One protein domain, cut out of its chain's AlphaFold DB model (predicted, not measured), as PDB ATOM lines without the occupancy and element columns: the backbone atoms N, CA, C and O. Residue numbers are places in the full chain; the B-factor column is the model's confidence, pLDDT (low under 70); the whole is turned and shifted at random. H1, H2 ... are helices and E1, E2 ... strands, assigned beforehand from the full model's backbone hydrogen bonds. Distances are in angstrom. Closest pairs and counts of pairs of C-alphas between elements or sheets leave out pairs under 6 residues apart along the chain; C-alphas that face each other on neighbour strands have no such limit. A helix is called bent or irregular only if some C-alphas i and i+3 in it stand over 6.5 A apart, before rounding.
ATOM      1  N   ARG A  21     154.263 158.522 111.412       84.31
ATOM      2  CA  ARG A  21     153.413 159.717 111.409       84.31
ATOM      3  C   ARG A  21     152.986 160.025 112.833       84.31
ATOM      4  O   ARG A  21     152.507 159.141 113.538       84.31
ATOM      5  N   VAL A  22     153.114 161.275 113.258       85.88
ATOM      6  CA  VAL A  22     152.610 161.715 114.564       85.88
ATOM      7  C   VAL A  22     151.378 162.588 114.358       85.88
ATOM      8  O   VAL A  22     151.391 163.532 113.574       85.88
ATOM      9  N   GLU A  23     150.296 162.259 115.055       88.81
ATOM     10  CA  GLU A  23     149.027 162.980 115.000       88.81
ATOM     11  C   GLU A  23     148.742 163.665 116.333       88.81
ATOM     12  O   GLU A  23     148.752 163.021 117.386       88.81
ATOM     13  N   ARG A  24     148.436 164.963 116.268       90.19
ATOM     14  CA  ARG A  24     147.932 165.751 117.391       90.19
ATOM     15  C   ARG A  24     146.413 165.830 117.297       90.19
ATOM     16  O   ARG A  24     145.884 166.320 116.300       90.19
ATOM     17  N   ARG A  25     145.715 165.378 118.337       92.00
ATOM     18  CA  ARG A  25     144.252 165.419 118.410       92.00
ATOM     19  C   ARG A  25     143.793 166.051 119.725       92.00
ATOM     20  O   ARG A  25     144.123 165.502 120.777       92.00
ATOM     21  N   PRO A  26     143.017 167.147 119.692       91.44
ATOM     22  CA  PRO A  26     142.440 167.719 120.901       91.44
ATOM     23  C   PRO A  26     141.396 166.770 121.494       91.44
ATOM     24  O   PRO A  26     140.711 166.035 120.776       91.44
ATOM     25  N   VAL A  27     141.285 166.791 122.816       90.94
ATOM     26  CA  VAL A  27     140.400 165.935 123.602       90.94
ATOM     27  C   VAL A  27     139.600 166.789 124.586       90.94
ATOM     28  O   VAL A  27     140.035 167.862 125.011       90.94
ATOM     29  N   ALA A  28     138.408 166.314 124.950       86.12
ATOM     30  CA  ALA A  28     137.578 166.951 125.961       86.12
ATOM     31  C   ALA A  28     138.339 167.146 127.287       86.12
ATOM     32  O   ALA A  28     139.130 166.300 127.706       86.12
ATOM     33  N   GLY A  29     138.068 168.269 127.956       82.12
ATOM     34  CA  GLY A  29     138.725 168.632 129.212       82.12
ATOM     35  C   GLY A  29     140.050 169.380 129.049       82.12
ATOM     36  O   GLY A  29     140.817 169.411 130.001       82.12
ATOM     37  N   GLY A  30     140.342 169.975 127.887       86.06
ATOM     38  CA  GLY A  30     141.521 170.840 127.715       86.06
ATOM     39  C   GLY A  30     142.841 170.069 127.699       86.06
ATOM     40  O   GLY A  30     143.815 170.463 128.332       86.06
ATOM     41  N   ALA A  31     142.848 168.917 127.037       91.00
ATOM     42  CA  ALA A  31     144.030 168.087 126.874       91.00
ATOM     43  C   ALA A  31     144.109 167.587 125.433       91.00
ATOM     44  O   ALA A  31     143.172 167.738 124.648       91.00
ATOM     45  N   GLU A  32     145.216 166.956 125.077       93.19
ATOM     46  CA  GLU A  32     145.420 166.461 123.727       93.19
ATOM     47  C   GLU A  32     146.220 165.173 123.677       93.19
ATOM     48  O   GLU A  32     147.098 164.896 124.500       93.19
ATOM     49  N   PHE A  33     145.895 164.373 122.670       93.94
ATOM     50  CA  PHE A  33     146.620 163.170 122.340       93.94
ATOM     51  C   PHE A  33     147.668 163.452 121.282       93.94
ATOM     52  O   PHE A  33     147.370 163.990 120.218       93.94
ATOM     53  N   LEU A  34     148.872 162.978 121.561       92.00
ATOM     54  CA  LEU A  34     149.952 162.835 120.604       92.00
ATOM     55  C   LEU A  34     150.066 161.341 120.309       92.00
ATOM     56  O   LEU A  34     150.484 160.565 121.171       92.00
ATOM     57  N   THR A  35     149.595 160.916 119.138       92.00
ATOM     58  CA  THR A  35     149.588 159.501 118.740       92.00
ATOM     59  C   THR A  35     150.615 159.253 117.654       92.00
ATOM     60  O   THR A  35     150.615 159.922 116.629       92.00
ATOM     61  N   VAL A  36     151.466 158.263 117.884       89.38
ATOM     62  CA  VAL A  36     152.495 157.815 116.951       89.38
ATOM     63  C   VAL A  36     151.943 156.639 116.162       89.38
ATOM     64  O   VAL A  36     151.608 155.604 116.739       89.38
ATOM     65  N   PHE A  37     151.879 156.790 114.849       87.62
ATOM     66  CA  PHE A  37     151.522 155.750 113.901       87.62
ATOM     67  C   PHE A  37     152.781 155.237 113.206       87.62
ATOM     68  O   PHE A  37     153.623 156.027 112.789       87.62
ATOM     69  N   GLY A  38     152.902 153.919 113.079       82.06
ATOM     70  CA  GLY A  38     153.910 153.273 112.240       82.06
ATOM     71  C   GLY A  38     153.252 152.469 111.125       82.06
ATOM     72  O   GLY A  38     152.116 152.009 111.276       82.06
ATOM     73  N   ARG A  39     153.961 152.285 110.011       77.44
ATOM     74  CA  ARG A  39     153.545 151.374 108.938       77.44
ATOM     75  C   ARG A  39     154.066 149.967 109.204       77.44
ATOM     76  O   ARG A  39     155.235 149.786 109.534       77.44
ATOM     77  N   VAL A  40     153.199 148.968 109.054       67.25
ATOM     78  CA  VAL A  40     153.597 147.555 109.137       67.25
ATOM     79  C   VAL A  40     153.848 147.044 107.717       67.25
ATOM     80  O   VAL A  40     152.975 147.211 106.864       67.25
ATOM     81  N   PRO A  41     155.011 146.432 107.428       58.88
ATOM     82  CA  PRO A  41     155.276 145.865 106.113       58.88
ATOM     83  C   PRO A  41     154.282 144.738 105.788       58.88
ATOM     84  O   PRO A  41     153.934 143.950 106.663       58.88
ATOM     85  N   ASP A  42     153.878 144.646 104.517       55.66
ATOM     86  CA  ASP A  42     153.023 143.592 103.937       55.66
ATOM     87  C   ASP A  42     151.501 143.652 104.235       55.66
ATOM     88  O   ASP A  42     150.780 142.699 103.920       55.66
ATOM     89  N   ALA A  43     150.967 144.759 104.765       53.16
ATOM     90  CA  ALA A  43     149.520 144.997 104.752       53.16
ATOM     91  C   ALA A  43     149.053 145.369 103.328       53.16
ATOM     92  O   ALA A  43     149.712 146.103 102.602       53.16
ATOM     93  N   THR A  44     147.964 144.745 102.876       51.12
ATOM     94  CA  THR A  44     147.486 144.781 101.480       51.12
ATOM     95  C   THR A  44     146.374 145.811 101.246       51.12
ATOM     96  O   THR A  44     145.902 145.931 100.120       51.12
ATOM     97  N   ASP A  45     145.964 146.550 102.284       47.38
ATOM     98  CA  ASP A  45     144.839 147.493 102.264       47.38
ATOM     99  C   ASP A  45     145.322 148.925 102.541       47.38
ATOM    100  O   ASP A  45     146.048 149.140 103.501       47.38
ATOM    101  N   GLU A  46     144.794 149.914 101.804       46.38
ATOM    102  CA  GLU A  46     145.076 151.371 101.872       46.38
ATOM    103  C   GLU A  46     144.937 152.056 103.260       46.38
ATOM    104  O   GLU A  46     145.115 153.268 103.380       46.38
ATOM    105  N   ILE A  47     144.649 151.317 104.337       52.12
ATOM    106  CA  ILE A  47     144.674 151.810 105.721       52.12
ATOM    107  C   ILE A  47     145.820 151.094 106.460       52.12
ATOM    108  O   ILE A  47     145.604 150.216 107.302       52.12
ATOM    109  N   ASP A  48     147.053 151.465 106.110       68.62
ATOM    110  CA  ASP A  48     148.315 150.803 106.500       68.62
ATOM    111  C   ASP A  48     148.918 151.276 107.832       68.62
ATOM    112  O   ASP A  48     149.923 150.745 108.310       68.62
ATOM    113  N   GLU A  49     148.302 152.261 108.482       79.75
ATOM    114  CA  GLU A  49     148.842 152.839 109.708       79.75
ATOM    115  C   GLU A  49     148.397 152.064 110.957       79.75
ATOM    116  O   GLU A  49     147.235 151.661 111.125       79.75
ATOM    117  N   VAL A  50     149.348 151.827 111.857       85.50
ATOM    118  CA  VAL A  50     149.138 151.162 113.141       85.50
ATOM    119  C   VAL A  50     149.496 152.142 114.255       85.50
ATOM    120  O   VAL A  50     150.645 152.571 114.330       85.50
ATOM    121  N   PRO A  51     148.545 152.508 115.133       90.00
ATOM    122  CA  PRO A  51     148.829 153.402 116.248       90.00
ATOM    123  C   PRO A  51     149.651 152.648 117.297       90.00
ATOM    124  O   PRO A  51     149.171 151.685 117.879       90.00
ATOM    125  N   LEU A  52     150.891 153.047 117.543       88.50
ATOM    126  CA  LEU A  52     151.807 152.325 118.428       88.50
ATOM    127  C   LEU A  52     151.732 152.852 119.863       88.50
ATOM    128  O   LEU A  52     151.531 152.089 120.812       88.50
ATOM    129  N   VAL A  53     151.865 154.170 120.018       91.31
ATOM    130  CA  VAL A  53     151.945 154.848 121.317       91.31
ATOM    131  C   VAL A  53     151.089 156.107 121.284       91.31
ATOM    132  O   VAL A  53     151.149 156.868 120.322       91.31
ATOM    133  N   THR A  54     150.330 156.349 122.350       93.31
ATOM    134  CA  THR A  54     149.646 157.628 122.578       93.31
ATOM    135  C   THR A  54     150.136 158.246 123.876       93.31
ATOM    136  O   THR A  54     150.184 157.577 124.910       93.31
ATOM    137  N   VAL A  55     150.464 159.531 123.832       93.25
ATOM    138  CA  VAL A  55     150.825 160.348 124.990       93.25
ATOM    139  C   VAL A  55     149.721 161.384 125.210       93.25
ATOM    140  O   VAL A  55     149.280 162.020 124.255       93.25
ATOM    141  N   LEU A  56     149.252 161.546 126.452       94.12
ATOM    142  CA  LEU A  56     148.365 162.647 126.839       94.12
ATOM    143  C   LEU A  56     149.191 163.819 127.354       94.12
ATOM    144  O   LEU A  56     149.878 163.683 128.377       94.12
ATOM    145  N   ARG A  57     149.029 164.964 126.697       92.56
ATOM    146  CA  ARG A  57     149.480 166.269 127.170       92.56
ATOM    147  C   ARG A  57     148.280 167.047 127.705       92.56
ATOM    148  O   ARG A  57     147.253 167.151 127.045       92.56
ATOM    149  N   ASP A  58     148.385 167.506 128.943       92.06
ATOM    150  CA  ASP A  58     147.381 168.329 129.611       92.06
ATOM    151  C   ASP A  58     147.754 169.805 129.435       92.06
ATOM    152  O   ASP A  58     148.667 170.266 130.125       92.06
ATOM    153  N   THR A  59     147.056 170.492 128.527       88.88
ATOM    154  CA  THR A  59     147.316 171.887 128.119       88.88
ATOM    155  C   THR A  59     146.404 172.894 128.822       88.88
ATOM    156  O   THR A  59     146.328 174.050 128.434       88.88
ATOM    157  N   LEU A  60     145.578 172.436 129.774       86.56
ATOM    158  CA  LEU A  60     144.515 173.240 130.400       86.56
ATOM    159  C   LEU A  60     143.540 173.904 129.400       86.56
ATOM    160  O   LEU A  60     142.736 174.745 129.782       86.56
ATOM    161  N   GLY A  61     143.553 173.485 128.129       83.50
ATOM    162  CA  GLY A  61     142.743 174.063 127.058       83.50
ATOM    163  C   GLY A  61     143.326 175.318 126.403       83.50
ATOM    164  O   GLY A  61     142.651 175.890 125.546       83.50
ATOM    165  N   ASP A  62     144.547 175.728 126.751       84.00
ATOM    166  CA  ASP A  62     145.242 176.837 126.101       84.00
ATOM    167  C   ASP A  62     146.291 176.358 125.072       84.00
ATOM    168  O   ASP A  62     146.356 175.176 124.715       84.00
ATOM    169  N   GLN A  63     147.019 177.315 124.486       80.56
ATOM    170  CA  GLN A  63     148.088 177.073 123.509       80.56
ATOM    171  C   GLN A  63     149.481 177.351 124.088       80.56
ATOM    172  O   GLN A  63     150.439 177.441 123.318       80.56
ATOM    173  N   ASP A  64     149.598 177.549 125.401       82.19
ATOM    174  CA  ASP A  64     150.847 177.954 126.024       82.19
ATOM    175  C   ASP A  64     151.682 176.732 126.446       82.19
ATOM    176  O   ASP A  64     151.359 176.056 127.420       82.19
ATOM    177  N   PRO A  65     152.823 176.457 125.788       80.12
ATOM    178  CA  PRO A  65     153.664 175.321 126.149       80.12
ATOM    179  C   PRO A  65     154.340 175.467 127.524       80.12
ATOM    180  O   PRO A  65     155.070 174.567 127.948       80.12
ATOM    181  N   GLU A  66     154.197 176.600 128.224       79.44
ATOM    182  CA  GLU A  66     154.780 176.807 129.550       79.44
ATOM    183  C   GLU A  66     154.111 176.013 130.672       79.44
ATOM    184  O   GLU A  66     154.811 175.580 131.596       79.44
ATOM    185  N   ASN A  67     152.807 175.766 130.569       84.19
ATOM    186  CA  ASN A  67     152.022 175.052 131.578       84.19
ATOM    187  C   ASN A  67     151.657 173.612 131.170       84.19
ATOM    188  O   ASN A  67     151.043 172.871 131.954       84.19
ATOM    189  N   ASP A  68     152.057 173.216 129.964       87.62
ATOM    190  CA  ASP A  68     151.831 171.893 129.417       87.62
ATOM    191  C   ASP A  68     152.450 170.822 130.316       87.62
ATOM    192  O   ASP A  68     153.620 170.875 130.716       87.62
ATOM    193  N   ARG A  69     151.656 169.797 130.634       86.88
ATOM    194  CA  ARG A  69     152.121 168.672 131.448       86.88
ATOM    195  C   ARG A  69     151.807 167.339 130.802       86.88
ATOM    196  O   ARG A  69     150.653 166.983 130.574       86.88
ATOM    197  N   LEU A  70     152.841 166.529 130.614       90.88
ATOM    198  CA  LEU A  70     152.676 165.141 130.205       90.88
ATOM    199  C   LEU A  70     152.086 164.320 131.358       90.88
ATOM    200  O   LEU A  70     152.595 164.338 132.484       90.88
ATOM    201  N   ARG A  71     151.008 163.577 131.086       90.69
ATOM    202  CA  ARG A  71     150.308 162.784 132.110       90.69
ATOM    203  C   ARG A  71     150.367 161.295 131.859       90.69
ATOM    204  O   ARG A  71     150.821 160.558 132.725       90.69
ATOM    205  N   TYR A  72     149.906 160.834 130.708       92.75
ATOM    206  CA  TYR A  72     149.689 159.410 130.477       92.75
ATOM    207  C   TYR A  72     150.378 158.944 129.214       92.75
ATOM    208  O   TYR A  72     150.367 159.644 128.210       92.75
ATOM    209  N   VAL A  73     150.936 157.737 129.267       91.94
ATOM    210  CA  VAL A  73     151.452 157.051 128.082       91.94
ATOM    211  C   VAL A  73     150.748 155.709 127.960       91.94
ATOM    212  O   VAL A  73     150.782 154.887 128.885       91.94
ATOM    213  N   TRP A  74     150.115 155.485 126.816       92.88
ATOM    214  CA  TRP A  74     149.521 154.212 126.431       92.88
ATOM    215  C   TRP A  74     150.341 153.575 125.324       92.88
ATOM    216  O   TRP A  74     150.715 154.234 124.359       92.88
ATOM    217  N   VAL A  75     150.570 152.274 125.460       90.81
ATOM    218  CA  VAL A  75     151.189 151.438 124.433       90.81
ATOM    219  C   VAL A  75     150.085 150.561 123.875       90.81
ATOM    220  O   VAL A  75     149.536 149.704 124.574       90.81
ATOM    221  N   LEU A  76     149.682 150.870 122.648       88.38
ATOM    222  CA  LEU A  76     148.430 150.401 122.063       88.38
ATOM    223  C   LEU A  76     148.554 148.988 121.495       88.38
ATOM    224  O   LEU A  76     147.558 148.275 121.435       88.38
ATOM    225  N   THR A  77     149.773 148.532 121.201       81.94
ATOM    226  CA  THR A  77     150.095 147.139 120.835       81.94
ATOM    227  C   THR A  77     149.684 146.120 121.902       81.94
ATOM    228  O   THR A  77     149.622 144.925 121.619       81.94
ATOM    229  N   SER A  78     149.321 146.582 123.105       77.19
ATOM    230  CA  SER A  78     148.931 145.750 124.236       77.19
ATOM    231  C   SER A  78     147.451 145.851 124.608       77.19
ATOM    232  O   SER A  78     146.869 146.934 124.671       77.19
ATOM    233  N   ALA A  79     146.834 144.715 124.943       80.75
ATOM    234  CA  ALA A  79     145.479 144.679 125.495       80.75
ATOM    235  C   ALA A  79     145.427 144.114 126.916       80.75
ATOM    236  O   ALA A  79     146.254 143.310 127.344       80.75
ATOM    237  N   SER A  80     144.381 144.502 127.653       79.75
ATOM    238  CA  SER A  80     144.129 143.940 128.979       79.75
ATOM    239  C   SER A  80     143.894 142.419 128.901       79.75
ATOM    240  O   SER A  80     143.119 141.961 128.048       79.75
ATOM    241  N   PRO A  81     144.517 141.627 129.797       81.31
ATOM    242  CA  PRO A  81     144.413 140.177 129.738       81.31
ATOM    243  C   PRO A  81     142.995 139.712 130.076       81.31
ATOM    244  O   PRO A  81     142.345 140.263 130.981       81.31
ATOM    245  N   SER A  82     142.531 138.681 129.366       82.31
ATOM    246  CA  SER A  82     141.232 138.038 129.600       82.31
ATOM    247  C   SER A  82     141.196 137.291 130.940       82.31
ATOM    248  O   SER A  82     142.226 137.065 131.576       82.31
ATOM    249  N   LEU A  83     140.003 136.903 131.406       81.88
ATOM    250  CA  LEU A  83     139.865 136.152 132.664       81.88
ATOM    251  C   LEU A  83     140.632 134.820 132.623       81.88
ATOM    252  O   LEU A  83     141.286 134.470 133.601       81.88
ATOM    253  N   LEU A  84     140.620 134.132 131.478       81.12
ATOM    254  CA  LEU A  84     141.369 132.889 131.280       81.12
ATOM    255  C   LEU A  84     142.885 133.119 131.288       81.12
ATOM    256  O   LEU A  84     143.609 132.360 131.923       81.12
ATOM    257  N   GLN A  85     143.373 134.200 130.671       82.00
ATOM    258  CA  GLN A  85     144.794 134.572 130.742       82.00
ATOM    259  C   GLN A  85     145.225 134.924 132.164       82.00
ATOM    260  O   GLN A  85     146.295 134.515 132.611       82.00
ATOM    261  N   ARG A  86     144.375 135.640 132.908       82.75
ATOM    262  CA  ARG A  86     144.624 135.923 134.324       82.75
ATOM    263  C   ARG A  86     144.710 134.628 135.125       82.75
ATOM    264  O   ARG A  86     145.652 134.493 135.893       82.75
ATOM    265  N   ALA A  87     143.795 133.679 134.908       80.81
ATOM    266  CA  ALA A  87     143.823 132.364 135.550       80.81
ATOM    267  C   ALA A  87     145.098 131.575 135.203       80.81
ATOM    268  O   ALA A  87     145.763 131.066 136.101       80.81
ATOM    269  N   ALA A  88     145.499 131.546 133.929       79.94
ATOM    270  CA  ALA A  88     146.742 130.911 133.495       79.94
ATOM    271  C   ALA A  88     147.980 131.546 134.146       79.94
ATOM    272  O   ALA A  88     148.902 130.839 134.541       79.94
ATOM    273  N   ALA A  89     147.982 132.868 134.344       79.75
ATOM    274  CA  ALA A  89     149.065 133.563 135.031       79.75
ATOM    275  C   ALA A  89     149.185 133.216 136.527       79.75
ATOM    276  O   ALA A  89     150.235 133.491 137.105       79.75
ATOM    277  N   PHE A  90     148.159 132.617 137.150       75.31
ATOM    278  CA  PHE A  90     148.245 132.076 138.515       75.31
ATOM    279  C   PHE A  90     148.883 130.689 138.580       75.31
ATOM    280  O   PHE A  90     149.293 130.282 139.668       75.31
ATOM    281  N   LEU A  91     148.957 129.955 137.467       73.19
ATOM    282  CA  LEU A  91     149.504 128.604 137.455       73.19
ATOM    283  C   LEU A  91     151.038 128.672 137.520       73.19
ATOM    284  O   LEU A  91     151.676 129.101 136.555       73.19
ATOM    285  N   PRO A  92     151.666 128.250 138.635       60.75
ATOM    286  CA  PRO A  92     153.117 128.184 138.691       60.75
ATOM    287  C   PRO A  92     153.608 127.167 137.657       60.75
ATOM    288  O   PRO A  92     152.954 126.155 137.408       60.75
ATOM    289  N   PHE A  93     154.768 127.431 137.057       65.06
ATOM    290  CA  PHE A  93     155.367 126.585 136.016       65.06
ATOM    291  C   PHE A  93     154.604 126.508 134.682       65.06
ATOM    292  O   PHE A  93     155.016 125.773 133.783       65.06
ATOM    293  N   PHE A  94     153.535 127.289 134.514       68.19
ATOM    294  CA  PHE A  94     152.829 127.398 133.244       68.19
ATOM    295  C   PHE A  94     153.566 128.364 132.304       68.19
ATOM    296  O   PHE A  94     153.319 129.567 132.296       68.19
ATOM    297  N   TYR A  95     154.505 127.824 131.521       67.06
ATOM    298  CA  TYR A  95     155.375 128.592 130.611       67.06
ATOM    299  C   TYR A  95     154.936 128.538 129.150       67.06
ATOM    300  O   TYR A  95     155.757 128.505 128.225       67.06
ATOM    301  N   TRP A  96     153.632 128.415 128.938       68.12
ATOM    302  CA  TRP A  96     153.027 128.354 127.617       68.12
ATOM    303  C   TRP A  96     152.219 129.628 127.389       68.12
ATOM    304  O   TRP A  96     151.657 130.187 128.331       68.12
ATOM    305  N   ARG A  97     152.157 130.075 126.131       71.31
ATOM    306  CA  ARG A  97     151.393 131.253 125.703       71.31
ATOM    307  C   ARG A  97     150.140 130.822 124.928       71.31
ATOM    308  O   ARG A  97     150.148 130.876 123.699       71.31
ATOM    309  N   PRO A  98     149.090 130.328 125.605       65.69
ATOM    310  CA  PRO A  98     147.828 130.017 124.949       65.69
ATOM    311  C   PRO A  98     147.121 131.306 124.511       65.69
ATOM    312  O   PRO A  98     146.982 132.252 125.292       65.69
ATOM    313  N   ASP A  99     146.641 131.338 123.269       65.50
ATOM    314  CA  ASP A  99     145.780 132.419 122.797       65.50
ATOM    315  C   ASP A  99     144.336 132.165 123.251       65.50
ATOM    316  O   ASP A  99     143.565 131.463 122.603       65.50
ATOM    317  N   PHE A 100     143.980 132.707 124.416       62.78
ATOM    318  CA  PHE A 100     142.613 132.663 124.948       62.78
ATOM    319  C   PHE A 100     141.770 133.884 124.545       62.78
ATOM    320  O   PHE A 100     140.741 134.152 125.171       62.78
ATOM    321  N   GLY A 101     142.208 134.657 123.546       61.38
ATOM    322  CA  GLY A 101     141.567 135.909 123.157       61.38
ATOM    323  C   GLY A 101     141.784 137.042 124.171       61.38
ATOM    324  O   GLY A 101     142.000 136.829 125.371       61.38
ATOM    325  N   LYS A 102     141.740 138.285 123.675       68.75
ATOM    326  CA  LYS A 102     142.017 139.508 124.448       68.75
ATOM    327  C   LYS A 102     140.870 140.507 124.408       68.75
ATOM    328  O   LYS A 102     140.167 140.649 123.408       68.75
ATOM    329  N   ASN A 103     140.735 141.265 125.495       76.56
ATOM    330  CA  ASN A 103     139.729 142.316 125.633       76.56
ATOM    331  C   ASN A 103     140.236 143.630 125.020       76.56
ATOM    332  O   ASN A 103     140.430 144.619 125.726       76.56
ATOM    333  N   ALA A 104     140.462 143.629 123.704       75.06
ATOM    334  CA  ALA A 104     140.983 144.791 122.980       75.06
ATOM    335  C   ALA A 104     140.000 145.982 122.917       75.06
ATOM    336  O   ALA A 104     140.404 147.085 122.584       75.06
ATOM    337  N   TYR A 105     138.723 145.759 123.246       75.94
ATOM    338  CA  TYR A 105     137.676 146.789 123.287       75.94
ATOM    339  C   TYR A 105     137.482 147.423 124.669       75.94
ATOM    340  O   TYR A 105     136.702 148.363 124.812       75.94
ATOM    341  N   ARG A 106     138.125 146.877 125.707       81.44
ATOM    342  CA  ARG A 106     138.036 147.428 127.062       81.44
ATOM    343  C   ARG A 106     138.913 148.672 127.153       81.44
ATOM    344  O   ARG A 106     139.966 148.706 126.530       81.44
ATOM    345  N   GLN A 107     138.502 149.630 127.985       83.38
ATOM    346  CA  GLN A 107     139.263 150.844 128.275       83.38
ATOM    347  C   GLN A 107     140.763 150.542 128.503       83.38
ATOM    348  O   GLN A 107     141.093 149.772 129.421       83.38
ATOM    349  N   PRO A 108     141.667 151.140 127.705       84.25
ATOM    350  CA  PRO A 108     143.101 150.956 127.866       84.25
ATOM    351  C   PRO A 108     143.585 151.536 129.193       84.25
ATOM    352  O   PRO A 108     143.217 152.640 129.604       84.25
ATOM    353  N   SER A 109     144.457 150.794 129.871       85.00
ATOM    354  CA  SER A 109     145.140 151.280 131.071       85.00
ATOM    355  C   SER A 109     146.462 151.936 130.672       85.00
ATOM    356  O   SER A 109     147.212 151.317 129.916       85.00
ATOM    357  N   PRO A 110     146.781 153.147 131.162       88.56
ATOM    358  CA  PRO A 110     148.065 153.774 130.869       88.56
ATOM    359  C   PRO A 110     149.198 152.942 131.469       88.56
ATOM    360  O   PRO A 110     149.097 152.435 132.592       88.56
ATOM    361  N   VAL A 111     150.286 152.797 130.719       85.94
ATOM    362  CA  VAL A 111     151.457 152.012 131.130       85.94
ATOM    363  C   VAL A 111     152.232 152.757 132.222       85.94
ATOM    364  O   VAL A 111     152.703 152.162 133.208       85.94
ATOM    365  N   ILE A 112     152.305 154.079 132.073       86.62
ATOM    366  CA  ILE A 112     152.884 155.004 133.037       86.62
ATOM    367  C   ILE A 112     152.010 156.254 133.180       86.62
ATOM    368  O   ILE A 112     151.395 156.731 132.226       86.62
ATOM    369  N   ASP A 113     151.967 156.743 134.413       87.94
ATOM    370  CA  ASP A 113     151.452 158.052 134.795       87.94
ATOM    371  C   ASP A 113     152.675 158.927 135.112       87.94
ATOM    372  O   ASP A 113     153.358 158.713 136.120       87.94
ATOM    373  N   LEU A 114     153.002 159.833 134.193       85.44
ATOM    374  CA  LEU A 114     154.095 160.802 134.280       85.44
ATOM    375  C   LEU A 114     153.787 161.895 135.316       85.44
ATOM    376  O   LEU A 114     154.698 162.411 135.962       85.44
ATOM    377  N   GLY A 115     152.502 162.173 135.562       81.00
ATOM    378  CA  GLY A 115     152.051 163.113 136.584       81.00
ATOM    379  C   GLY A 115     152.266 162.599 138.011       81.00
ATOM    380  O   GLY A 115     152.576 163.388 138.905       81.00
ATOM    381  N   ALA A 116     152.156 161.284 138.227       80.50
ATOM    382  CA  ALA A 116     152.246 160.652 139.546       80.50
ATOM    383  C   ALA A 116     153.100 159.367 139.560       80.50
ATOM    384  O   ALA A 116     152.677 158.309 140.042       80.50
ATOM    385  N   THR A 117     154.354 159.461 139.113       76.88
ATOM    386  CA  THR A 117     155.272 158.314 138.936       76.88
ATOM    387  C   THR A 117     155.519 157.487 140.204       76.88
ATOM    388  O   THR A 117     155.782 156.285 140.131       76.88
ATOM    389  N   SER A 118     155.414 158.098 141.388       73.38
ATOM    390  CA  SER A 118     155.634 157.434 142.681       73.38
ATOM    391  C   SER A 118     154.431 156.610 143.165       73.38
ATOM    392  O   SER A 118     154.603 155.679 143.956       73.38
ATOM    393  N   ARG A 119     153.213 156.884 142.668       74.06
ATOM    394  CA  ARG A 119     151.953 156.237 143.098       74.06
ATOM    395  C   ARG A 119     151.997 154.713 142.901       74.06
ATOM    396  O   ARG A 119     151.571 153.949 143.770       74.06
ATOM    397  N   GLY A 120     152.588 154.260 141.793       68.62
ATOM    398  CA  GLY A 120     152.764 152.836 141.485       68.62
ATOM    399  C   GLY A 120     153.736 152.099 142.418       68.62
ATOM    400  O   GLY A 120     153.580 150.902 142.647       68.62
ATOM    401  N   ILE A 121     154.721 152.799 142.987       66.88
ATOM    402  CA  ILE A 121     155.708 152.204 143.902       66.88
ATOM    403  C   ILE A 121     155.082 151.984 145.276       66.88
ATOM    404  O   ILE A 121     155.205 150.902 145.846       66.88
ATOM    405  N   TRP A 122     154.364 152.985 145.788       65.38
ATOM    406  CA  TRP A 122     153.720 152.902 147.099       65.38
ATOM    407  C   TRP A 122     152.626 151.837 147.150       65.38
ATOM    408  O   TRP A 122     152.547 151.088 148.121       65.38
ATOM    409  N   THR A 123     151.834 151.708 146.084       68.75
ATOM    410  CA  THR A 123     150.821 150.645 145.967       68.75
ATOM    411  C   THR A 123     151.456 149.251 145.921       68.75
ATOM    412  O   THR A 123     150.988 148.340 146.607       68.75
ATOM    413  N   ALA A 124     152.564 149.082 145.190       66.56
ATOM    414  CA  ALA A 124     153.308 147.822 145.150       66.56
ATOM    415  C   ALA A 124     153.952 147.467 146.505       66.56
ATOM    416  O   ALA A 124     153.865 146.317 146.940       66.56
ATOM    417  N   LEU A 125     154.555 148.445 147.193       62.72
ATOM    418  CA  LEU A 125     155.130 148.265 148.529       62.72
ATOM    419  C   LEU A 125     154.051 147.878 149.545       62.72
ATOM    420  O   LEU A 125     154.195 146.846 150.198       62.72
ATOM    421  N   ALA A 126     152.940 148.618 149.610       62.12
ATOM    422  CA  ALA A 126     151.827 148.323 150.515       62.12
ATOM    423  C   ALA A 126     151.268 146.903 150.302       62.12
ATOM    424  O   ALA A 126     151.100 146.146 151.259       62.12
ATOM    425  N   GLY A 127     151.067 146.497 149.043       62.88
ATOM    426  CA  GLY A 127     150.601 145.151 148.698       62.88
ATOM    427  C   GLY A 127     151.622 144.036 148.969       62.88
ATOM    428  O   GLY A 127     151.236 142.872 149.130       62.88
ATOM    429  N   SER A 128     152.919 144.353 149.014       59.91
ATOM    430  CA  SER A 128     153.974 143.411 149.409       59.91
ATOM    431  C   SER A 128     154.012 143.212 150.926       59.91
ATOM    432  O   SER A 128     154.023 142.070 151.381       59.91
ATOM    433  N   THR A 129     153.908 144.295 151.700       58.28
ATOM    434  CA  THR A 129     153.884 144.272 153.166       58.28
ATOM    435  C   THR A 129     152.640 143.558 153.693       58.28
ATOM    436  O   THR A 129     152.758 142.677 154.541       58.28
ATOM    437  N   ALA A 130     151.460 143.835 153.124       61.16
ATOM    438  CA  ALA A 130     150.219 143.152 153.500       61.16
ATOM    439  C   ALA A 130     150.289 141.628 153.276       61.16
ATOM    440  O   ALA A 130     149.811 140.857 154.104       61.16
ATOM    441  N   GLN A 131     150.933 141.174 152.192       59.53
ATOM    442  CA  GLN A 131     151.079 139.742 151.898       59.53
ATOM    443  C   GLN A 131     152.032 139.031 152.874       59.53
ATOM    444  O   GLN A 131     151.813 137.867 153.201       59.53
ATOM    445  N   VAL A 132     153.092 139.716 153.315       57.66
ATOM    446  CA  VAL A 132     154.063 139.180 154.283       57.66
ATOM    447  C   VAL A 132     153.435 139.028 155.669       57.66
ATOM    448  O   VAL A 132     153.762 138.076 156.368       57.66
ATOM    449  N   ILE A 133     152.520 139.927 156.039       57.25
ATOM    450  CA  ILE A 133     151.875 139.946 157.359       57.25
ATOM    451  C   ILE A 133     150.677 138.983 157.433       57.25
ATOM    452  O   ILE A 133     150.497 138.322 158.448       57.25
ATOM    453  N   ALA A 134     149.855 138.887 156.380       54.75
ATOM    454  CA  ALA A 134     148.539 138.240 156.465       54.75
ATOM    455  C   ALA A 134     148.500 136.733 156.139       54.75
ATOM    456  O   ALA A 134     147.481 136.092 156.375       54.75
ATOM    457  N   LEU A 135     149.557 136.151 155.563       54.59
ATOM    458  CA  LEU A 135     149.556 134.742 155.151       54.59
ATOM    459  C   LEU A 135     150.595 133.969 155.964       54.59
ATOM    460  O   LEU A 135     151.784 134.198 155.786       54.59
ATOM    461  N   ASP A 136     150.143 133.059 156.822       50.78
ATOM    462  CA  ASP A 136     150.916 132.146 157.682       50.78
ATOM    463  C   ASP A 136     151.809 131.156 156.868       50.78
ATOM    464  O   ASP A 136     151.525 130.909 155.687       50.78
ATOM    465  N   PRO A 137     152.905 130.586 157.422       50.50
ATOM    466  CA  PRO A 137     153.736 129.508 156.858       50.50
ATOM    467  C   PRO A 137     153.036 128.392 156.063       50.50
ATOM    468  O   PRO A 137     153.626 127.908 155.097       50.50
ATOM    469  N   ASN A 138     151.789 128.027 156.375       51.03
ATOM    470  CA  ASN A 138     151.048 126.975 155.661       51.03
ATOM    471  C   ASN A 138     150.521 127.387 154.264       51.03
ATOM    472  O   ASN A 138     150.024 126.556 153.508       51.03
ATOM    473  N   GLY A 139     150.658 128.657 153.866       55.97
ATOM    474  CA  GLY A 139     150.151 129.193 152.594       55.97
ATOM    475  C   GLY A 139     151.057 129.022 151.364       55.97
ATOM    476  O   GLY A 139     150.931 129.809 150.426       55.97
ATOM    477  N   ALA A 140     151.992 128.065 151.335       56.62
ATOM    478  CA  ALA A 140     153.028 127.959 150.291       56.62
ATOM    479  C   ALA A 140     152.476 127.923 148.845       56.62
ATOM    480  O   ALA A 140     152.987 128.629 147.975       56.62
ATOM    481  N   LEU A 141     151.383 127.190 148.599       54.81
ATOM    482  CA  LEU A 141     150.729 127.114 147.278       54.81
ATOM    483  C   LEU A 141     150.004 128.416 146.884       54.81
ATOM    484  O   LEU A 141     150.015 128.827 145.722       54.81
ATOM    485  N   ILE A 142     149.407 129.110 147.853       60.19
ATOM    486  CA  ILE A 142     148.764 130.414 147.629       60.19
ATOM    487  C   ILE A 142     149.837 131.483 147.379       60.19
ATOM    488  O   ILE A 142     149.678 132.348 146.519       60.19
ATOM    489  N   ARG A 143     150.977 131.408 148.076       64.75
ATOM    490  CA  ARG A 143     152.124 132.300 147.859       64.75
ATOM    491  C   ARG A 143     152.779 132.062 146.501       64.75
ATOM    492  O   ARG A 143     153.098 133.039 145.837       64.75
ATOM    493  N   SER A 144     152.977 130.815 146.067       62.94
ATOM    494  CA  SER A 144     153.600 130.528 144.766       62.94
ATOM    495  C   SER A 144     152.727 130.995 143.597       62.94
ATOM    496  O   SER A 144     153.235 131.678 142.711       62.94
ATOM    497  N   SER A 145     151.416 130.742 143.642       68.31
ATOM    498  CA  SER A 145     150.461 131.191 142.616       68.31
ATOM    499  C   SER A 145     150.314 132.715 142.568       68.31
ATOM    500  O   SER A 145     150.461 133.320 141.507       68.31
ATOM    501  N   THR A 146     150.115 133.381 143.713       71.12
ATOM    502  CA  THR A 146     150.042 134.857 143.763       71.12
ATOM    503  C   THR A 146     151.348 135.523 143.333       71.12
ATOM    504  O   THR A 146     151.325 136.585 142.710       71.12
ATOM    505  N   ARG A 147     152.499 134.916 143.636       70.69
ATOM    506  CA  ARG A 147     153.813 135.427 143.233       70.69
ATOM    507  C   ARG A 147     154.089 135.184 141.753       70.69
ATOM    508  O   ARG A 147     154.613 136.090 141.109       70.69
ATOM    509  N   SER A 148     153.694 134.032 141.210       71.94
ATOM    510  CA  SER A 148     153.734 133.756 139.769       71.94
ATOM    511  C   SER A 148     152.868 134.765 139.011       71.94
ATOM    512  O   SER A 148     153.378 135.465 138.139       71.94
ATOM    513  N   TYR A 149     151.632 134.992 139.466       77.75
ATOM    514  CA  TYR A 149     150.746 136.017 138.911       77.75
ATOM    515  C   TYR A 149     151.365 137.416 138.964       77.75
ATOM    516  O   TYR A 149     151.440 138.097 137.944       77.75
ATOM    517  N   ARG A 150     151.881 137.844 140.126       76.56
ATOM    518  CA  ARG A 150     152.557 139.148 140.263       76.56
ATOM    519  C   ARG A 150     153.753 139.269 139.320       76.56
ATOM    520  O   ARG A 150     153.907 140.306 138.687       76.56
ATOM    521  N   ASN A 151     154.576 138.229 139.202       76.62
ATOM    522  CA  ASN A 151     155.724 138.220 138.299       76.62
ATOM    523  C   ASN A 151     155.289 138.312 136.829       76.62
ATOM    524  O   ASN A 151     155.847 139.117 136.093       76.62
ATOM    525  N   ASN A 152     154.279 137.542 136.420       80.06
ATOM    526  CA  ASN A 152     153.750 137.546 135.055       80.06
ATOM    527  C   ASN A 152     153.124 138.901 134.697       80.06
ATOM    528  O   ASN A 152     153.365 139.418 133.607       80.06
ATOM    529  N   VAL A 153     152.382 139.519 135.623       81.81
ATOM    530  CA  VAL A 153     151.802 140.864 135.450       81.81
ATOM    531  C   VAL A 153     152.884 141.944 135.384       81.81
ATOM    532  O   VAL A 153     152.799 142.845 134.551       81.81
ATOM    533  N   LEU A 154     153.907 141.868 136.242       79.12
ATOM    534  CA  LEU A 154     155.032 142.807 136.213       79.12
ATOM    535  C   LEU A 154     155.823 142.697 134.911       79.12
ATOM    536  O   LEU A 154     156.187 143.720 134.340       79.12
ATOM    537  N   ASP A 155     156.075 141.480 134.442       77.81
ATOM    538  CA  ASP A 155     156.758 141.245 133.176       77.81
ATOM    539  C   ASP A 155     155.941 141.739 131.991       77.81
ATOM    540  O   ASP A 155     156.476 142.461 131.158       77.81
ATOM    541  N   HIS A 156     154.641 141.440 131.965       81.88
ATOM    542  CA  HIS A 156     153.724 141.955 130.953       81.88
ATOM    543  C   HIS A 156     153.765 143.488 130.901       81.88
ATOM    544  O   HIS A 156     153.949 144.072 129.842       81.88
ATOM    545  N   ARG A 157     153.695 144.164 132.056       83.44
ATOM    546  CA  ARG A 157     153.826 145.628 132.119       83.44
ATOM    547  C   ARG A 157     155.190 146.125 131.627       83.44
ATOM    548  O   ARG A 157     155.259 147.174 130.997       83.44
ATOM    549  N   ARG A 158     156.276 145.419 131.955       82.44
ATOM    550  CA  ARG A 158     157.637 145.798 131.545       82.44
ATOM    551  C   ARG A 158     157.832 145.693 130.046       82.44
ATOM    552  O   ARG A 158     158.433 146.601 129.491       82.44
ATOM    553  N   VAL A 159     157.342 144.625 129.420       82.31
ATOM    554  CA  VAL A 159     157.387 144.467 127.961       82.31
ATOM    555  C   VAL A 159     156.748 145.686 127.297       82.31
ATOM    556  O   VAL A 159     157.410 146.343 126.505       82.31
ATOM    557  N   HIS A 160     155.569 146.106 127.763       83.81
ATOM    558  CA  HIS A 160     154.883 147.286 127.220       83.81
ATOM    559  C   HIS A 160     155.654 148.587 127.440       83.81
ATOM    560  O   HIS A 160     155.754 149.400 126.532       83.81
ATOM    561  N   LEU A 161     156.266 148.787 128.614       84.44
ATOM    562  CA  LEU A 161     157.153 149.941 128.840       84.44
ATOM    563  C   LEU A 161     158.327 149.970 127.850       84.44
ATOM    564  O   LEU A 161     158.729 151.043 127.409       84.44
ATOM    565  N   LEU A 162     158.890 148.802 127.546       82.50
ATOM    566  CA  LEU A 162     160.053 148.659 126.678       82.50
ATOM    567  C   LEU A 162     159.689 148.820 125.200       82.50
ATOM    568  O   LEU A 162     160.463 149.433 124.475       82.50
ATOM    569  N   GLU A 163     158.523 148.331 124.777       81.62
ATOM    570  CA  GLU A 163     157.948 148.604 123.451       81.62
ATOM    571  C   GLU A 163     157.706 150.105 123.266       81.62
ATOM    572  O   GLU A 163     158.194 150.700 122.311       81.62
ATOM    573  N   GLY A 164     157.044 150.755 124.230       84.00
ATOM    574  CA  GLY A 164     156.824 152.201 124.184       84.00
ATOM    575  C   GLY A 164     158.132 152.994 124.107       84.00
ATOM    576  O   GLY A 164     158.253 153.899 123.285       84.00
ATOM    577  N   LEU A 165     159.132 152.625 124.916       83.75
ATOM    578  CA  LEU A 165     160.453 153.259 124.896       83.75
ATOM    579  C   LEU A 165     161.140 153.093 123.540       83.75
ATOM    580  O   LEU A 165     161.698 154.052 123.020       83.75
ATOM    581  N   ALA A 166     161.117 151.888 122.977       78.75
ATOM    582  CA  ALA A 166     161.801 151.621 121.725       78.75
ATOM    583  C   ALA A 166     161.112 152.310 120.534       78.75
ATOM    584  O   ALA A 166     161.809 152.709 119.606       78.75
ATOM    585  N   VAL A 167     159.785 152.526 120.562       80.00
ATOM    586  CA  VAL A 167     159.088 153.379 119.574       80.00
ATOM    587  C   VAL A 167     159.545 154.826 119.707       80.00
ATOM    588  O   VAL A 167     159.979 155.412 118.724       80.00
ATOM    589  N   LEU A 168     159.514 155.387 120.918       81.56
ATOM    590  CA  LEU A 168     159.864 156.792 121.145       81.56
ATOM    591  C   LEU A 168     161.330 157.102 120.824       81.56
ATOM    592  O   LEU A 168     161.591 158.092 120.150       81.56
ATOM    593  N   SER A 169     162.256 156.202 121.170       77.75
ATOM    594  CA  SER A 169     163.681 156.375 120.849       77.75
ATOM    595  C   SER A 169     163.975 156.428 119.353       77.75
ATOM    596  O   SER A 169     165.004 156.949 118.948       77.75
ATOM    597  N   GLN A 170     163.086 155.883 118.517       75.69
ATOM    598  CA  GLN A 170     163.229 155.971 117.063       75.69
ATOM    599  C   GLN A 170     162.672 157.281 116.506       75.69
ATOM    600  O   GLN A 170     163.070 157.696 115.422       75.69
ATOM    601  N   LEU A 171     161.765 157.931 117.239       74.06
ATOM    602  CA  LEU A 171     161.213 159.229 116.865       74.06
ATOM    603  C   LEU A 171     162.181 160.378 117.155       74.06
ATOM    604  O   LEU A 171     162.103 161.393 116.472       74.06
ATOM    605  N   GLU A 172     163.081 160.222 118.135       73.25
ATOM    606  CA  GLU A 172     164.110 161.221 118.480       73.25
ATOM    607  C   GLU A 172     164.937 161.636 117.248       73.25
ATOM    608  O   GLU A 172     165.245 162.815 117.060       73.25
ATOM    609  N   ASP A 173     165.229 160.678 116.366       69.56
ATOM    610  CA  ASP A 173     166.044 160.884 115.168       69.56
ATOM    611  C   ASP A 173     165.261 161.501 113.985       69.56
ATOM    612  O   ASP A 173     165.857 161.819 112.951       69.56
ATOM    613  N   LEU A 174     163.936 161.683 114.103       72.25
ATOM    614  CA  LEU A 174     163.085 162.154 113.006       72.25
ATOM    615  C   LEU A 174     162.839 163.671 113.067       72.25
ATOM    616  O   LEU A 174     162.282 164.179 114.045       72.25
ATOM    617  N   PRO A 175     163.153 164.420 111.993       67.50
ATOM    618  CA  PRO A 175     162.986 165.873 111.970       67.50
ATOM    619  C   PRO A 175     161.516 166.318 112.058       67.50
ATOM    620  O   PRO A 175     161.244 167.409 112.552       67.50
ATOM    621  N   GLU A 176     160.568 165.477 111.632       67.94
ATOM    622  CA  GLU A 176     159.125 165.762 111.654       67.94
ATOM    623  C   GLU A 176     158.508 165.723 113.061       67.94
ATOM    624  O   GLU A 176     157.437 166.286 113.282       67.94
ATOM    625  N   VAL A 177     159.184 165.096 114.033       66.06
ATOM    626  CA  VAL A 177     158.676 164.933 115.408       66.06
ATOM    627  C   VAL A 177     159.101 166.085 116.321       66.06
ATOM    628  O   VAL A 177     158.348 166.456 117.223       66.06
ATOM    629  N   LYS A 178     160.248 166.717 116.039       66.81
ATOM    630  CA  LYS A 178     160.759 167.889 116.771       66.81
ATOM    631  C   LYS A 178     159.758 169.046 116.962       66.81
ATOM    632  O   LYS A 178     159.802 169.663 118.022       66.81
ATOM    633  N   PRO A 179     158.864 169.379 116.005       68.38
ATOM    634  CA  PRO A 179     157.848 170.411 116.229       68.38
ATOM    635  C   PRO A 179     156.647 169.949 117.076       68.38
ATOM    636  O   PRO A 179     155.881 170.793 117.533       68.38
ATOM    637  N   LEU A 180     156.439 168.640 117.263       70.81
ATOM    638  CA  LEU A 180     155.259 168.085 117.948       70.81
ATOM    639  C   LEU A 180     155.536 167.722 119.409       70.81
ATOM    640  O   LEU A 180     154.680 167.942 120.268       70.81
ATOM    641  N   LEU A 181     156.727 167.188 119.679       75.06
ATOM    642  CA  LEU A 181     157.250 166.946 121.018       75.06
ATOM    643  C   LEU A 181     158.574 167.689 121.156       75.06
ATOM    644  O   LEU A 181     159.502 167.468 120.377       75.06
ATOM    645  N   SER A 182     158.664 168.552 122.161       77.81
ATOM    646  CA  SER A 182     159.912 169.241 122.464       77.81
ATOM    647  C   SER A 182     160.980 168.239 122.938       77.81
ATOM    648  O   SER A 182     160.674 167.220 123.562       77.81
ATOM    649  N   GLU A 183     162.258 168.522 122.671       79.44
ATOM    650  CA  GLU A 183     163.381 167.700 123.154       79.44
ATOM    651  C   GLU A 183     163.321 167.388 124.673       79.44
ATOM    652  O   GLU A 183     163.535 166.228 125.041       79.44
ATOM    653  N   PRO A 184     162.966 168.328 125.581       81.00
ATOM    654  CA  PRO A 184     162.809 168.002 127.001       81.00
ATOM    655  C   PRO A 184     161.620 167.078 127.303       81.00
ATOM    656  O   PRO A 184     161.726 166.253 128.211       81.00
ATOM    657  N   GLU A 185     160.511 167.173 126.562       83.94
ATOM    658  CA  GLU A 185     159.362 166.269 126.712       83.94
ATOM    659  C   GLU A 185     159.732 164.837 126.309       83.94
ATOM    660  O   GLU A 185     159.446 163.899 127.055       83.94
ATOM    661  N   LEU A 186     160.417 164.658 125.173       84.00
ATOM    662  CA  LEU A 186     160.913 163.347 124.734       84.00
ATOM    663  C   LEU A 186     161.861 162.740 125.770       84.00
ATOM    664  O   LEU A 186     161.657 161.602 126.199       84.00
ATOM    665  N   LEU A 187     162.835 163.523 126.244       85.75
ATOM    666  CA  LEU A 187     163.759 163.091 127.288       85.75
ATOM    667  C   LEU A 187     163.014 162.689 128.563       85.75
ATOM    668  O   LEU A 187     163.331 161.651 129.153       85.75
ATOM    669  N   GLU A 188     162.025 163.476 129.005       86.75
ATOM    670  CA  GLU A 188     161.224 163.133 130.180       86.75
ATOM    671  C   GLU A 188     160.510 161.795 129.977       86.75
ATOM    672  O   GLU A 188     160.625 160.917 130.837       86.75
ATOM    673  N   ILE A 189     159.824 161.593 128.849       87.81
ATOM    674  CA  ILE A 189     159.105 160.342 128.588       87.81
ATOM    675  C   ILE A 189     160.082 159.160 128.578       87.81
ATOM    676  O   ILE A 189     159.856 158.172 129.283       87.81
ATOM    677  N   GLU A 190     161.196 159.257 127.852       87.19
ATOM    678  CA  GLU A 190     162.181 158.177 127.739       87.19
ATOM    679  C   GLU A 190     162.845 157.843 129.077       87.19
ATOM    680  O   GLU A 190     162.943 156.670 129.470       87.19
ATOM    681  N   ALA A 191     163.264 158.866 129.825       87.69
ATOM    682  CA  ALA A 191     163.856 158.694 131.143       87.69
ATOM    683  C   ALA A 191     162.850 158.051 132.106       87.69
ATOM    684  O   ALA A 191     163.194 157.116 132.837       87.69
ATOM    685  N   ARG A 192     161.590 158.498 132.090       88.56
ATOM    686  CA  ARG A 192     160.526 157.971 132.954       88.56
ATOM    687  C   ARG A 192     160.140 156.542 132.597       88.56
ATOM    688  O   ARG A 192     159.998 155.734 133.516       88.56
ATOM    689  N   LEU A 193     160.035 156.194 131.317       86.56
ATOM    690  CA  LEU A 193     159.792 154.818 130.870       86.56
ATOM    691  C   LEU A 193     160.943 153.891 131.279       86.56
ATOM    692  O   LEU A 193     160.712 152.830 131.868       86.56
ATOM    693  N   THR A 194     162.186 154.333 131.075       84.31
ATOM    694  CA  THR A 194     163.391 153.599 131.495       84.31
ATOM    695  C   THR A 194     163.416 153.375 133.011       84.31
ATOM    696  O   THR A 194     163.754 152.290 133.499       84.31
ATOM    697  N   LEU A 195     163.041 154.394 133.785       84.88
ATOM    698  CA  LEU A 195     163.004 154.339 135.244       84.88
ATOM    699  C   LEU A 195     161.813 153.537 135.779       84.88
ATOM    700  O   LEU A 195     161.965 152.851 136.787       84.88
ATOM    701  N   ALA A 196     160.661 153.543 135.110       81.25
ATOM    702  CA  ALA A 196     159.492 152.761 135.513       81.25
ATOM    703  C   ALA A 196     159.750 151.246 135.488       81.25
ATOM    704  O   ALA A 196     159.138 150.502 136.258       81.25
ATOM    705  N   GLY A 197     160.709 150.785 134.677       72.00
ATOM    706  CA  GLY A 197     161.199 149.405 134.707       72.00
ATOM    707  C   GLY A 197     162.015 149.042 135.961       72.00
ATOM    708  O   GLY A 197     162.205 147.854 136.246       72.00
ATOM    709  N   ARG A 198     162.485 150.033 136.737       78.88
ATOM    710  CA  ARG A 198     163.341 149.861 137.925       78.88
ATOM    711  C   ARG A 198     162.540 149.945 139.225       78.88
ATOM    712  O   ARG A 198     161.591 150.709 139.348       78.88
ATOM    713  N   THR A 199     162.978 149.203 140.244       68.69
ATOM    714  CA  THR A 199     162.272 149.043 141.534       68.69
ATOM    715  C   THR A 199     161.993 150.346 142.286       68.69
ATOM    716  O   THR A 199     161.010 150.412 143.015       68.69
ATOM    717  N   LEU A 200     162.825 151.375 142.107       74.69
ATOM    718  CA  LEU A 200     162.686 152.685 142.757       74.69
ATOM    719  C   LEU A 200     162.682 153.850 141.756       74.69
ATOM    720  O   LEU A 200     162.785 155.006 142.154       74.69
ATOM    721  N   GLY A 201     162.583 153.576 140.452       75.25
ATOM    722  CA  GLY A 201     162.788 154.621 139.445       75.25
ATOM    723  C   GLY A 201     161.703 155.702 139.438       75.25
ATOM    724  O   GLY A 201     161.992 156.855 139.148       75.25
ATOM    725  N   GLY A 202     160.481 155.378 139.857       77.88
ATOM    726  CA  GLY A 202     159.396 156.353 140.029       77.88
ATOM    727  C   GLY A 202     159.585 157.351 141.184       77.88
ATOM    728  O   GLY A 202     158.796 158.288 141.275       77.88
ATOM    729  N   LEU A 203     160.600 157.168 142.045       80.31
ATOM    730  CA  LEU A 203     160.989 158.125 143.096       80.31
ATOM    731  C   LEU A 203     162.033 159.143 142.622       80.31
ATOM    732  O   LEU A 203     162.324 160.095 143.341       80.31
ATOM    733  N   VAL A 204     162.617 158.940 141.440       81.62
ATOM    734  CA  VAL A 204     163.593 159.872 140.873       81.62
ATOM    735  C   VAL A 204     162.877 161.182 140.546       81.62
ATOM    736  O   VAL A 204     161.833 161.183 139.886       81.62
ATOM    737  N   THR A 205     163.411 162.297 141.039       77.50
ATOM    738  CA  THR A 205     162.866 163.632 140.772       77.50
ATOM    739  C   THR A 205     163.096 164.023 139.314       77.50
ATOM    740  O   THR A 205     164.001 163.497 138.661       77.50
ATOM    741  N   ALA A 206     162.275 164.941 138.796       75.88
ATOM    742  CA  ALA A 206     162.385 165.411 137.411       75.88
ATOM    743  C   ALA A 206     163.802 165.926 137.089       75.88
ATOM    744  O   ALA A 206     164.352 165.660 136.028       75.88
ATOM    745  N   GLU A 207     164.447 166.553 138.068       73.06
ATOM    746  CA  GLU A 207     165.782 167.130 137.929       73.06
ATOM    747  C   GLU A 207     166.902 166.103 137.698       73.06
ATOM    748  O   GLU A 207     167.974 166.439 137.201       73.06
ATOM    749  N   LYS A 208     166.697 164.850 138.122       81.12
ATOM    750  CA  LYS A 208     167.674 163.765 137.963       81.12
ATOM    751  C   LYS A 208     167.419 162.926 136.711       81.12
ATOM    752  O   LYS A 208     168.178 161.993 136.451       81.12
ATOM    753  N   LEU A 209     166.384 163.251 135.931       83.62
ATOM    754  CA  LEU A 209     166.054 162.538 134.698       83.62
ATOM    755  C   LEU A 209     167.143 162.663 133.625       83.62
ATOM    756  O   LEU A 209     167.530 161.610 133.121       83.62
ATOM    757  N   PRO A 210     167.711 163.852 133.322       84.25
ATOM    758  CA  PRO A 210     168.750 163.962 132.293       84.25
ATOM    759  C   PRO A 210     170.005 163.160 132.648       84.25
ATOM    760  O   PRO A 210     170.526 162.404 131.834       84.25
ATOM    761  N   GLU A 211     170.445 163.237 133.908       83.69
ATOM    762  CA  GLU A 211     171.587 162.459 134.404       83.69
ATOM    763  C   GLU A 211     171.318 160.947 134.304       83.69
ATOM    764  O   GLU A 211     172.169 160.175 133.854       83.69
ATOM    765  N   ALA A 212     170.117 160.507 134.698       83.00
ATOM    766  CA  ALA A 212     169.719 159.107 134.609       83.00
ATOM    767  C   ALA A 212     169.636 158.613 133.155       83.00
ATOM    768  O   ALA A 212     170.014 157.466 132.892       83.00
ATOM    769  N   TYR A 213     169.167 159.470 132.246       84.00
ATOM    770  CA  TYR A 213     169.067 159.215 130.816       84.00
ATOM    771  C   TYR A 213     170.449 159.019 130.187       84.00
ATOM    772  O   TYR A 213     170.745 157.930 129.691       84.00
ATOM    773  N   VAL A 214     171.335 160.014 130.311       85.56
ATOM    774  CA  VAL A 214     172.701 159.968 129.764       85.56
ATOM    775  C   VAL A 214     173.450 158.755 130.307       85.56
ATOM    776  O   VAL A 214     173.962 157.940 129.544       85.56
ATOM    777  N   LYS A 215     173.419 158.543 131.629       86.94
ATOM    778  CA  LYS A 215     174.067 157.387 132.266       86.94
ATOM    779  C   LYS A 215     173.559 156.051 131.725       86.94
ATOM    780  O   LYS A 215     174.314 155.080 131.654       86.94
ATOM    781  N   HIS A 216     172.272 155.959 131.399       83.38
ATOM    782  CA  HIS A 216     171.700 154.752 130.818       83.38
ATOM    783  C   HIS A 216     172.124 154.552 129.359       83.38
ATOM    784  O   HIS A 216     172.461 153.422 128.993       83.38
ATOM    785  N   ARG A 217     172.139 155.622 128.556       83.12
ATOM    786  CA  ARG A 217     172.550 155.595 127.148       83.12
ATOM    787  C   ARG A 217     174.018 155.206 127.011       83.12
ATOM    788  O   ARG A 217     174.296 154.182 126.393       83.12
ATOM    789  N   THR A 218     174.918 155.884 127.727       87.31
ATOM    790  CA  THR A 218     176.356 155.563 127.750       87.31
ATOM    791  C   THR A 218     176.598 154.108 128.136       87.31
ATOM    792  O   THR A 218     177.287 153.379 127.431       87.31
ATOM    793  N   ALA A 421     149.156 144.634 115.640       80.88
ATOM    794  CA  ALA A 421     148.562 145.668 114.787       80.88
ATOM    795  C   ALA A 421     147.031 145.766 114.931       80.88
ATOM    796  O   ALA A 421     146.447 146.849 115.034       80.88
ATOM    797  N   LYS A 422     146.351 144.616 114.986       82.75
ATOM    798  CA  LYS A 422     144.892 144.542 115.142       82.75
ATOM    799  C   LYS A 422     144.452 144.948 116.546       82.75
ATOM    800  O   LYS A 422     143.401 145.576 116.703       82.75
ATOM    801  N   ILE A 423     145.227 144.575 117.563       85.25
ATOM    802  CA  ILE A 423     145.008 144.976 118.954       85.25
ATOM    803  C   ILE A 423     145.167 146.489 119.083       85.25
ATOM    804  O   ILE A 423     144.269 147.133 119.618       85.25
ATOM    805  N   ALA A 424     146.218 147.043 118.490       87.50
ATOM    806  CA  ALA A 424     146.526 148.460 118.490       87.50
ATOM    807  C   ALA A 424     145.405 149.326 117.932       87.50
ATOM    808  O   ALA A 424     144.937 150.245 118.603       87.50
ATOM    809  N   ARG A 425     144.868 148.970 116.762       88.06
ATOM    810  CA  ARG A 425     143.723 149.681 116.170       88.06
ATOM    811  C   ARG A 425     142.485 149.649 117.069       88.06
ATOM    812  O   ARG A 425     141.800 150.656 117.235       88.06
ATOM    813  N   ARG A 426     142.193 148.496 117.678       90.31
ATOM    814  CA  ARG A 426     141.040 148.335 118.581       90.31
ATOM    815  C   ARG A 426     141.216 149.105 119.888       90.31
ATOM    816  O   ARG A 426     140.262 149.734 120.338       90.31
ATOM    817  N   GLN A 427     142.419 149.086 120.457       90.88
ATOM    818  CA  GLN A 427     142.765 149.836 121.663       90.88
ATOM    819  C   GLN A 427     142.731 151.338 121.414       90.88
ATOM    820  O   GLN A 427     142.191 152.070 122.236       90.88
ATOM    821  N   TYR A 428     143.215 151.797 120.260       92.44
ATOM    822  CA  TYR A 428     143.109 153.197 119.862       92.44
ATOM    823  C   TYR A 428     141.648 153.638 119.742       92.44
ATOM    824  O   TYR A 428     141.249 154.633 120.338       92.44
ATOM    825  N   ALA A 429     140.806 152.847 119.072       92.00
ATOM    826  CA  ALA A 429     139.373 153.126 118.998       92.00
ATOM    827  C   ALA A 429     138.702 153.138 120.388       92.00
ATOM    828  O   ALA A 429     137.828 153.964 120.647       92.00
ATOM    829  N   ALA A 430     139.107 152.247 121.299       91.75
ATOM    830  CA  ALA A 430     138.629 152.243 122.680       91.75
ATOM    831  C   ALA A 430     139.129 153.460 123.482       91.75
ATOM    832  O   ALA A 430     138.381 153.988 124.303       91.75
ATOM    833  N   LEU A 431     140.358 153.925 123.231       92.88
ATOM    834  CA  LEU A 431     140.921 155.134 123.835       92.88
ATOM    835  C   LEU A 431     140.149 156.378 123.392       92.88
ATOM    836  O   LEU A 431     139.794 157.189 124.239       92.88
ATOM    837  N   LEU A 432     139.839 156.493 122.099       93.06
ATOM    838  CA  LEU A 432     139.034 157.596 121.575       93.06
ATOM    839  C   LEU A 432     137.630 157.611 122.192       93.06
ATOM    840  O   LEU A 432     137.185 158.643 122.667       93.06
ATOM    841  N   ARG A 433     136.973 156.451 122.320       92.19
ATOM    842  CA  ARG A 433     135.678 156.367 123.022       92.19
ATOM    843  C   ARG A 433     135.766 156.790 124.488       92.19
ATOM    844  O   ARG A 433     134.851 157.424 124.992       92.19
ATOM    845  N   TYR A 434     136.845 156.420 125.175       91.06
ATOM    846  CA  TYR A 434     137.082 156.830 126.560       91.06
ATOM    847  C   TYR A 434     137.358 158.337 126.687       91.06
ATOM    848  O   TYR A 434     137.026 158.944 127.702       91.06
ATOM    849  N   ALA A 435     137.967 158.925 125.662       91.06
ATOM    850  CA  ALA A 435     138.233 160.349 125.555       91.06
ATOM    851  C   ALA A 435     136.971 161.174 125.262       91.06
ATOM    852  O   ALA A 435     136.826 162.264 125.808       91.06
ATOM    853  N   ASP A 436     136.060 160.633 124.450       90.44
ATOM    854  CA  ASP A 436     134.788 161.272 124.101       90.44
ATOM    855  C   ASP A 436     133.738 161.163 125.230       90.44
ATOM    856  O   ASP A 436     132.785 161.940 125.265       90.44
ATOM    857  N   ASP A 437     133.894 160.214 126.162       89.62
ATOM    858  CA  ASP A 437     133.009 160.046 127.322       89.62
ATOM    859  C   ASP A 437     133.248 161.156 128.376       89.62
ATOM    860  O   ASP A 437     134.346 161.225 128.947       89.62
TER     861      ASP A 437
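AT A GLANCE: This is residues 21 to 218 and 421 to 437 of the 571 residues of an uncharacterized protein of Acidobacteria bacterium (UniProt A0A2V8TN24). A strongly twisted four-stranded sheet is sandwiched between helices: H6 covers one face, and H4 and the last part of the long H3 cover the other. H3 runs on far beyond the sheet, with H1 packed on its outlying half and H2 off to one side, while H5 packs on H4 away from the sheet. The printed part has 215 residues, with four strands and then six helices along the chain; the sheet's order is E1 E2 E3 E4, antiparallel throughout, and the class is mixed, helices and strands. It is compact, with a radius of gyration of the C-alphas of 18.9 A and spans of 59 by 46 by 39 A.

IN THESE COORDINATES: Find C-alpha 21 at (153.413, 159.717, 111.409), where E1, residues 21 to 27, begins. E2 is residues 31 to 39, 26.3 A long; E3, residues 49 to 58, is 25.3 A long and bends by 62 degrees at residue 52; E4 is residues 69 to 75. Then come H1, residues 83 to 90, and H2, residues 119 to 134, 22.7 A long. From C-alpha 140 at (153.028, 127.959, 150.291), H3 runs 46.5 A to residue 171. H4 is residues 183 to 196, H5 residues 206 to 218, and H6, residues 421 to 436, ends at (134.788, 161.272, 124.101). H5 is irregular: C-alphas 207 and 210 are 7.1 A apart.

HOW THE PARTS SIT: Begin with the sheet, a meander, each strand the antiparallel neighbour of the one before. Look for N 23 and O 35 at 2.8 A in the hairpin E1 and E2, N 34 and O 55 at 2.9 A in E2 and E3, and N 56 and O 72 at 2.8 A in E3 and E4. There are three layers, helices on both faces of the sheet. H6 runs along the strands at a height of 9.2 A over the sheet; its closest C-alphas to E3 are Ala 421 and Val 50, 5.8 A. On the opposite face H3 runs across the strands at a height of 6.1 A, with the C-alphas of Gly 164 and Val 75 of E4 closest at 5.7 A. H4, on the same face as H3, touches it at Leu 193 and Leu 161, C-alphas 5.9 A apart, at a shallow tilt of 18 degrees, opposite ways, a helical hairpin. H5 touches H4, about perpendicular at 79 degrees, closest at the C-alphas of Tyr 213 and Ala 191, 5.2 A. H1 touches H3 with the C-alphas of Phe 90 and Tyr 149 closest at 4.7 A. H2 touches no helix. Every O i to N i+4 pair is within hydrogen-bond range in H1, H4 and H6; the counts are 11 of 12 in H2, 27 of 28 in H3 and 7 of 9 in H5.

THE WHOLE: The farthest C-alphas, of Glu 46 and Pro 137, are 59.8 A apart. Residues 219 to 420 are not printed, and C-alphas 218 and 421 across that cut are 32.2 A apart. The links H1 to H2 and H3 to H4 are long. Look for pLDDT under 70 in 52 residues, among them 40 to 48 and 120 to 145.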